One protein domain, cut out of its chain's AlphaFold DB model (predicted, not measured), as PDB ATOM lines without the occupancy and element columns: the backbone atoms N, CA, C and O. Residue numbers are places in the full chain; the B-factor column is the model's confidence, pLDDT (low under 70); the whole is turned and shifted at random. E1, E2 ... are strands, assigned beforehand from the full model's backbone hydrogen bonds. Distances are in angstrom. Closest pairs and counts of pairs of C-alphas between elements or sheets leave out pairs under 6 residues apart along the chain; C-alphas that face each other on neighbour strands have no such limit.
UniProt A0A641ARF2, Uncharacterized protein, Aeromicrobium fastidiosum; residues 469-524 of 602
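AT A GLANCE: This is residues 469 to 524 of the 602 residues of an uncharacterized protein of Aeromicrobium fastidiosum (UniProt A0A641ARF2). One strongly twisted antiparallel sheet of four strands, E1 E4 E3 E2 from edge to edge, folds over at the bends of its two long inner strands, E3 and E4, into an open trough. The link from E1 to E2 runs from one edge strand to the other, and both ends of the printed part come near each other. The printed part has 56 residues, with no named helix and four named strands, E1 E2 E3 E4 along the chain; the class is all strand. It is compact, with a radius of gyration of the C-alphas of 10.2 A and spans of 30 by 20 by 17 A.

HOW THE PARTS SIT: Inner strands E3, residues 497 to 505, and E4, residues 510 to 518, form an antiparallel hairpin at 137 degrees; N 513 and O 503 are 2.9 A apart, within hydrogen-bond range. E3 bends by 70 degrees at residue 502, and E4 by 105 degrees at residue 515. Pairing is staggered: E3 pairs with edge strand E2, residues 486 to 490, over 497 to 501 and with E4 over 501 to 505. E2 and E3 form a hairpin, antiparallel at 121 degrees, with N 499 and O 488 at 2.8 A. Edge strand E1, residues 474 to 479, is antiparallel to E4 at 150 degrees, with N 477 and O 512 at 2.9 A. E1 and E2 are apart. E2, E3 and E4 make a meander, each strand the antiparallel neighbour of the one before; with E1, antiparallel neighbour of E4, they make a Greek key.

IN THESE COORDINATES: E3 measures 21.5 A from first to last C-alpha, E4 16.5 A, E1 13.8 A and E2 12.3 A. C-alpha 474, where E1 begins, is at (1.320, 11.573, -24.238); C-alpha 518, where E4 ends, is at (5.792, 14.258, -22.848).

THE WHOLE: The two farthest C-alphas, of Ala 494 and Ala 507, are 30.9 A apart. The printed part has no cut and no long link. Model confidence is under 70 at residues 492 to 495.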
ATOM      1  N   ASN A 469       7.032   5.197 -31.275       92.62
ATOM      2  CA  ASN A 469       6.978   6.653 -31.312       92.62
ATOM      3  C   ASN A 469       6.039   7.153 -30.209       92.62
ATOM      4  O   ASN A 469       4.975   6.577 -29.971       92.62
ATOM      5  N   ILE A 470       6.414   8.258 -29.587       93.12
ATOM      6  CA  ILE A 470       5.608   8.973 -28.613       93.12
ATOM      7  C   ILE A 470       5.062  10.221 -29.300       93.12
ATOM      8  O   ILE A 470       5.813  10.986 -29.904       93.12
ATOM      9  N   ALA A 471       3.753  10.433 -29.222       92.94
ATOM     10  CA  ALA A 471       3.149  11.679 -29.671       92.94
ATOM     11  C   ALA A 471       3.293  12.762 -28.591       92.94
ATOM     12  O   ALA A 471       3.170  12.470 -27.400       92.94
ATOM     13  N   ALA A 472       3.479  14.015 -29.007       92.88
ATOM     14  CA  ALA A 472       3.430  15.149 -28.087       92.88
ATOM     15  C   ALA A 472       2.103  15.152 -27.310       92.88
ATOM     16  O   ALA A 472       1.033  14.950 -27.890       92.88
ATOM     17  N   GLY A 473       2.171  15.377 -26.001       92.94
ATOM     18  CA  GLY A 473       1.012  15.309 -25.116       92.94
ATOM     19  C   GLY A 473       0.780  13.940 -24.468       92.94
ATOM     20  O   GLY A 473      -0.122  13.825 -23.638       92.94
ATOM     21  N   ALA A 474       1.543  12.898 -24.814       93.69
ATOM     22  CA  ALA A 474       1.320  11.573 -24.238       93.69
ATOM     23  C   ALA A 474       1.597  11.553 -22.723       93.69
ATOM     24  O   ALA A 474       2.482  12.230 -22.209       93.69
ATOM     25  N   THR A 475       0.823  10.761 -21.986       95.88
ATOM     26  CA  THR A 475       0.995  10.551 -20.535       95.88
ATOM     27  C   THR A 475       1.590   9.182 -20.215       95.88
ATOM     28  O   THR A 475       1.730   8.800 -19.052       95.88
ATOM     29  N   SER A 476       1.947   8.425 -21.251       94.69
ATOM     30  CA  SER A 476       2.657   7.161 -21.138       94.69
ATOM     31  C   SER A 476       3.474   6.875 -22.392       94.69
ATOM     32  O   SER A 476       3.196   7.419 -23.464       94.69
ATOM     33  N   PHE A 477       4.473   6.009 -22.262       94.31
ATOM     34  CA  PHE A 477       5.262   5.508 -23.381       94.31
ATOM     35  C   PHE A 477       5.660   4.046 -23.190       94.31
ATOM     36  O   PHE A 477       5.585   3.505 -22.087       94.31
ATOM     37  N   SER A 478       6.083   3.397 -24.277       93.69
ATOM     38  CA  SER A 478       6.525   2.002 -24.253       93.69
ATOM     39  C   SER A 478       8.049   1.899 -24.198       93.69
ATOM     40  O   SER A 478       8.743   2.567 -24.964       93.69
ATOM     41  N   SER A 479       8.572   1.054 -23.309       91.38
ATOM     42  CA  SER A 479      10.001   0.925 -23.009       91.38
ATOM     43  C   SER A 479      10.501  -0.520 -23.099       91.38
ATOM     44  O   SER A 479       9.800  -1.458 -22.717       91.38
ATOM     45  N   SER A 480      11.748  -0.701 -23.548       84.56
ATOM     46  CA  SER A 480      12.440  -2.000 -23.584       84.56
ATOM     47  C   SER A 480      12.712  -2.591 -22.197       84.56
ATOM     48  O   SER A 480      12.799  -3.802 -22.044       84.56
ATOM     49  N   THR A 481      12.884  -1.741 -21.185       83.19
ATOM     50  CA  THR A 481      13.210  -2.116 -19.798       83.19
ATOM     51  C   THR A 481      12.297  -1.365 -18.831       83.19
ATOM     52  O   THR A 481      11.704  -0.353 -19.203       83.19
ATOM     53  N   ALA A 482      12.139  -1.847 -17.597       85.69
ATOM     54  CA  ALA A 482      11.304  -1.173 -16.602       85.69
ATOM     55  C   ALA A 482      12.099  -0.027 -15.938       85.69
ATOM     56  O   ALA A 482      13.017  -0.321 -15.154       85.69
ATOM     57  N   PRO A 483      11.810   1.263 -16.215       84.00
ATOM     58  CA  PRO A 483      12.437   2.343 -15.463       84.00
ATOM     59  C   PRO A 483      11.973   2.324 -13.997       84.00
ATOM     60  O   PRO A 483      10.890   1.825 -13.688       84.00
ATOM     61  N   PRO A 484      12.772   2.856 -13.061       83.00
ATOM     62  CA  PRO A 484      12.266   3.156 -11.729       83.00
ATOM     63  C   PRO A 484      11.246   4.304 -11.795       83.00
ATOM     64  O   PRO A 484      11.229   5.088 -12.746       83.00
ATOM     65  N   THR A 485      10.414   4.435 -10.762       86.81
ATOM     66  CA  THR A 485       9.620   5.654 -10.562       86.81
ATOM     67  C   THR A 485      10.535   6.844 -10.244       86.81
ATOM     68  O   THR A 485      11.596   6.678  -9.640       86.81
ATOM     69  N   GLY A 486      10.129   8.051 -10.649       85.12
ATOM     70  CA  GLY A 486      10.906   9.283 -10.468       85.12
ATOM     71  C   GLY A 486      11.404   9.908 -11.774       85.12
ATOM     72  O   GLY A 486      10.845   9.670 -12.841       85.12
ATOM     73  N   SER A 487      12.419  10.771 -11.683       83.38
ATOM     74  CA  SER A 487      12.897  11.560 -12.826       83.38
ATOM     75  C   SER A 487      13.684  10.729 -13.837       83.38
ATOM     76  O   SER A 487      14.622  10.005 -13.488       83.38
ATOM     77  N   LEU A 488      13.341  10.922 -15.103       84.75
ATOM     78  CA  LEU A 488      13.891  10.243 -16.261       84.75
ATOM     79  C   LEU A 488      14.231  11.284 -17.328       84.75
ATOM     80  O   LEU A 488      13.415  12.153 -17.613       84.75
ATOM     81  N   LEU A 489      15.410  11.180 -17.932       84.00
ATOM     82  CA  LEU A 489      15.715  11.891 -19.165       84.00
ATOM     83  C   LEU A 489      15.215  11.042 -20.331       84.00
ATOM     84  O   LEU A 489      15.627   9.889 -20.457       84.00
ATOM     85  N   LEU A 490      14.346  11.599 -21.160       85.81
ATOM     86  CA  LEU A 490      13.755  10.970 -22.333       85.81
ATOM     87  C   LEU A 490      14.282  11.652 -23.602       85.81
ATOM     88  O   LEU A 490      14.332  12.873 -23.660       85.81
ATOM     89  N   GLY A 491      14.676  10.884 -24.616       76.00
ATOM     90  CA  GLY A 491      15.247  11.391 -25.865       76.00
ATOM     91  C   GLY A 491      16.767  11.603 -25.828       76.00
ATOM     92  O   GLY A 491      17.458  11.305 -24.853       76.00
ATOM     93  N   THR A 492      17.314  12.119 -26.933       67.44
ATOM     94  CA  THR A 492      18.742  12.469 -27.071       67.44
ATOM     95  C   THR A 492      18.922  13.840 -27.721       67.44
ATOM     96  O   THR A 492      18.098  14.263 -28.531       67.44
ATOM     97  N   GLY A 493      20.034  14.518 -27.422       64.12
ATOM     98  CA  GLY A 493      20.384  15.792 -28.055       64.12
ATOM     99  C   GLY A 493      19.406  16.919 -27.707       64.12
ATOM    100  O   GLY A 493      19.017  17.068 -26.554       64.12
ATOM    101  N   ALA A 494      19.020  17.720 -28.703       58.47
ATOM    102  CA  ALA A 494      18.114  18.859 -28.518       58.47
ATOM    103  C   ALA A 494      16.658  18.459 -28.214       58.47
ATOM    104  O   ALA A 494      15.894  19.294 -27.741       58.47
ATOM    105  N   ASN A 495      16.290  17.198 -28.462       69.62
ATOM    106  CA  ASN A 495      14.958  16.665 -28.173       69.62
ATOM    107  C   ASN A 495      14.875  16.039 -26.774       69.62
ATOM    108  O   ASN A 495      13.854  15.450 -26.447       69.62
ATOM    109  N   ALA A 496      15.945  16.093 -25.973       78.12
ATOM    110  CA  ALA A 496      15.941  15.484 -24.653       78.12
ATOM    111  C   ALA A 496      15.072  16.285 -23.668       78.12
ATOM    112  O   ALA A 496      15.198  17.507 -23.580       78.12
ATOM    113  N   GLU A 497      14.234  15.599 -22.895       84.69
ATOM    114  CA  GLU A 497      13.366  16.206 -21.887       84.69
ATOM    115  C   GLU A 497      13.361  15.437 -20.564       84.69
ATOM    116  O   GLU A 497      13.613  14.233 -20.515       84.69
ATOM    117  N   ASP A 498      13.047  16.143 -19.479       85.62
ATOM    118  CA  ASP A 498      12.857  15.534 -18.169       85.62
ATOM    119  C   ASP A 498      11.390  15.145 -17.977       85.62
ATOM    120  O   ASP A 498      10.502  15.999 -17.945       85.62
ATOM    121  N   VAL A 499      11.147  13.854 -17.772       89.12
ATOM    122  CA  VAL A 499       9.828  13.309 -17.446       89.12
ATOM    123  C   VAL A 499       9.856  12.676 -16.062       89.12
ATOM    124  O   VAL A 499      10.867  12.133 -15.618       89.12
ATOM    125  N   THR A 500       8.734  12.727 -15.351       91.38
ATOM    126  CA  THR A 500       8.601  12.075 -14.043       91.38
ATOM    127  C   THR A 500       7.739  10.836 -14.199       91.38
ATOM    128  O   THR A 500       6.536  10.937 -14.430       91.38
ATOM    129  N   VAL A 501       8.352   9.663 -14.072       91.62
ATOM    130  CA  VAL A 501       7.686   8.362 -14.120       91.62
ATOM    131  C   VAL A 501       6.859   8.172 -12.851       91.62
ATOM    132  O   VAL A 501       7.401   8.131 -11.746       91.62
ATOM    133  N   SER A 502       5.544   8.038 -13.012       94.00
ATOM    134  CA  SER A 502       4.596   7.823 -11.915       94.00
ATOM    135  C   SER A 502       4.395   6.341 -11.605       94.00
ATOM    136  O   SER A 502       4.232   5.967 -10.446       94.00
ATOM    137  N   SER A 503       4.418   5.481 -12.626       93.75
ATOM    138  CA  SER A 503       4.299   4.028 -12.477       93.75
ATOM    139  C   SER A 503       4.797   3.298 -13.721       93.75
ATOM    140  O   SER A 503       4.837   3.864 -14.813       93.75
ATOM    141  N   VAL A 504       5.151   2.024 -13.555       91.75
ATOM    142  CA  VAL A 504       5.545   1.133 -14.650       91.75
ATOM    143  C   VAL A 504       4.755  -0.161 -14.543       91.75
ATOM    144  O   VAL A 504       4.649  -0.731 -13.458       91.75
ATOM    145  N   THR A 505       4.190  -0.619 -15.657       92.81
ATOM    146  CA  THR A 505       3.392  -1.848 -15.728       92.81
ATOM    147  C   THR A 505       3.827  -2.740 -16.896       92.81
ATOM    148  O   THR A 505       4.511  -2.302 -17.822       92.81
ATOM    149  N   GLY A 506       3.425  -4.014 -16.843       88.06
ATOM    150  CA  GLY A 506       3.737  -5.023 -17.859       88.06
ATOM    151  C   GLY A 506       4.962  -5.884 -17.533       88.06
ATOM    152  O   GLY A 506       5.681  -5.636 -16.568       88.06
ATOM    153  N   ALA A 507       5.176  -6.918 -18.349       81.44
ATOM    154  CA  ALA A 507       6.309  -7.847 -18.262       81.44
ATOM    155  C   ALA A 507       7.291  -7.693 -19.443       81.44
ATOM    156  O   ALA A 507       8.066  -8.603 -19.722       81.44
ATOM    157  N   GLY A 508       7.247  -6.544 -20.129       76.81
ATOM    158  CA  GLY A 508       8.024  -6.267 -21.338       76.81
ATOM    159  C   GLY A 508       7.220  -6.498 -22.634       76.81
ATOM    160  O   GLY A 508       6.598  -7.552 -22.769       76.81
ATOM    161  N   PRO A 509       7.223  -5.546 -23.592       84.31
ATOM    162  CA  PRO A 509       7.653  -4.155 -23.428       84.31
ATOM    163  C   PRO A 509       6.827  -3.455 -22.336       84.31
ATOM    164  O   PRO A 509       5.643  -3.734 -22.149       84.31
ATOM    165  N   TYR A 510       7.474  -2.599 -21.552       90.44
ATOM    166  CA  TYR A 510       6.869  -1.971 -20.378       90.44
ATOM    167  C   TYR A 510       6.068  -0.738 -20.774       90.44
ATOM    168  O   TYR A 510       6.530   0.056 -21.591       90.44
ATOM    169  N   THR A 511       4.911  -0.542 -20.146       94.19
ATOM    170  CA  THR A 511       4.174   0.721 -20.221       94.19
ATOM    171  C   THR A 511       4.623   1.604 -19.068       94.19
ATOM    172  O   THR A 511       4.476   1.246 -17.899       94.19
ATOM    173  N   VAL A 512       5.190   2.755 -19.401       93.94
ATOM    174  CA  VAL A 512       5.730   3.727 -18.453       93.94
ATOM    175  C   VAL A 512       4.779   4.907 -18.404       93.94
ATOM    176  O   VAL A 512       4.671   5.646 -19.375       93.94
ATOM    177  N   ASN A 513       4.083   5.080 -17.287       95.62
ATOM    178  CA  ASN A 513       3.211   6.227 -17.074       95.62
ATOM    179  C   ASN A 513       4.025   7.384 -16.502       95.62
ATOM    180  O   ASN A 513       4.856   7.188 -15.613       95.62
ATOM    181  N   VAL A 514       3.748   8.596 -16.966       94.12
ATOM    182  CA  VAL A 514       4.400   9.820 -16.497       94.12
ATOM    183  C   VAL A 514       3.384  10.767 -15.863       94.12
ATOM    184  O   VAL A 514       2.194  10.728 -16.168       94.12
ATOM    185  N   SER A 515       3.828  11.601 -14.924       89.69
ATOM    186  CA  SER A 515       2.958  12.530 -14.192       89.69
ATOM    187  C   SER A 515       2.630  13.817 -14.957       89.69
ATOM    188  O   SER A 515       1.814  14.607 -14.494       89.69
ATOM    189  N   ALA A 516       3.286  14.048 -16.092       88.00
ATOM    190  CA  ALA A 516       3.080  15.186 -16.981       88.00
ATOM    191  C   ALA A 516       3.080  14.706 -18.434       88.00
ATOM    192  O   ALA A 516       3.474  13.578 -18.713       88.00
ATOM    193  N   THR A 517       2.633  15.552 -19.353       88.06
ATOM    194  CA  THR A 517       2.708  15.255 -20.783       88.06
ATOM    195  C   THR A 517       4.151  15.281 -21.281       88.06
ATOM    196  O   THR A 517       4.901  16.179 -20.907       88.06
ATOM    197  N   VAL A 518       4.492  14.348 -22.160       89.69
ATOM    198  CA  VAL A 518       5.792  14.258 -22.848       89.69
ATOM    199  C   VAL A 518       5.765  14.951 -24.211       89.69
ATOM    200  O   VAL A 518       4.700  15.103 -24.823       89.69
ATOM    201  N   ASN A 519       6.929  15.347 -24.709       91.31
ATOM    202  CA  ASN A 519       7.115  15.796 -26.084       91.31
ATOM    203  C   ASN A 519       7.050  14.621 -27.075       91.31
ATOM    204  O   ASN A 519       6.922  13.453 -26.710       91.31
ATOM    205  N   ALA A 520       7.068  14.934 -28.372       90.56
ATOM    206  CA  ALA A 520       7.124  13.894 -29.390       90.56
ATOM    207  C   ALA A 520       8.528  13.276 -29.451       90.56
ATOM    208  O   ALA A 520       9.514  14.003 -29.550       90.56
ATOM    209  N   HIS A 521       8.592  11.947 -29.468       91.31
ATOM    210  CA  HIS A 521       9.834  11.177 -29.559       91.31
ATOM    211  C   HIS A 521       9.697  10.042 -30.570       91.31
ATOM    212  O   HIS A 521       8.605   9.505 -30.778       91.31
ATOM    213  N   TYR A 522      10.806   9.634 -31.178       89.75
ATOM    214  CA  TYR A 522      10.821   8.495 -32.093       89.75
ATOM    215  C   TYR A 522      11.114   7.172 -31.375       89.75
ATOM    216  O   TYR A 522      11.832   7.113 -30.378       89.75
ATOM    217  N   ALA A 523      10.577   6.079 -31.914       87.81
ATOM    218  CA  ALA A 523      10.962   4.730 -31.529       87.81
ATOM    219  C   ALA A 523      12.478   4.563 -31.691       87.81
ATOM    220  O   ALA A 523      13.075   5.054 -32.650       87.81
ATOM    221  N   GLY A 524      13.103   3.865 -30.747       76.88
ATOM    222  CA  GLY A 524      14.551   3.713 -30.674       76.88
ATOM    223  C   GLY A 524      15.277   4.881 -30.001       76.88
ATOM    224  O   GLY A 524      16.453   4.726 -29.675       76.88
TER     225      GLY A 524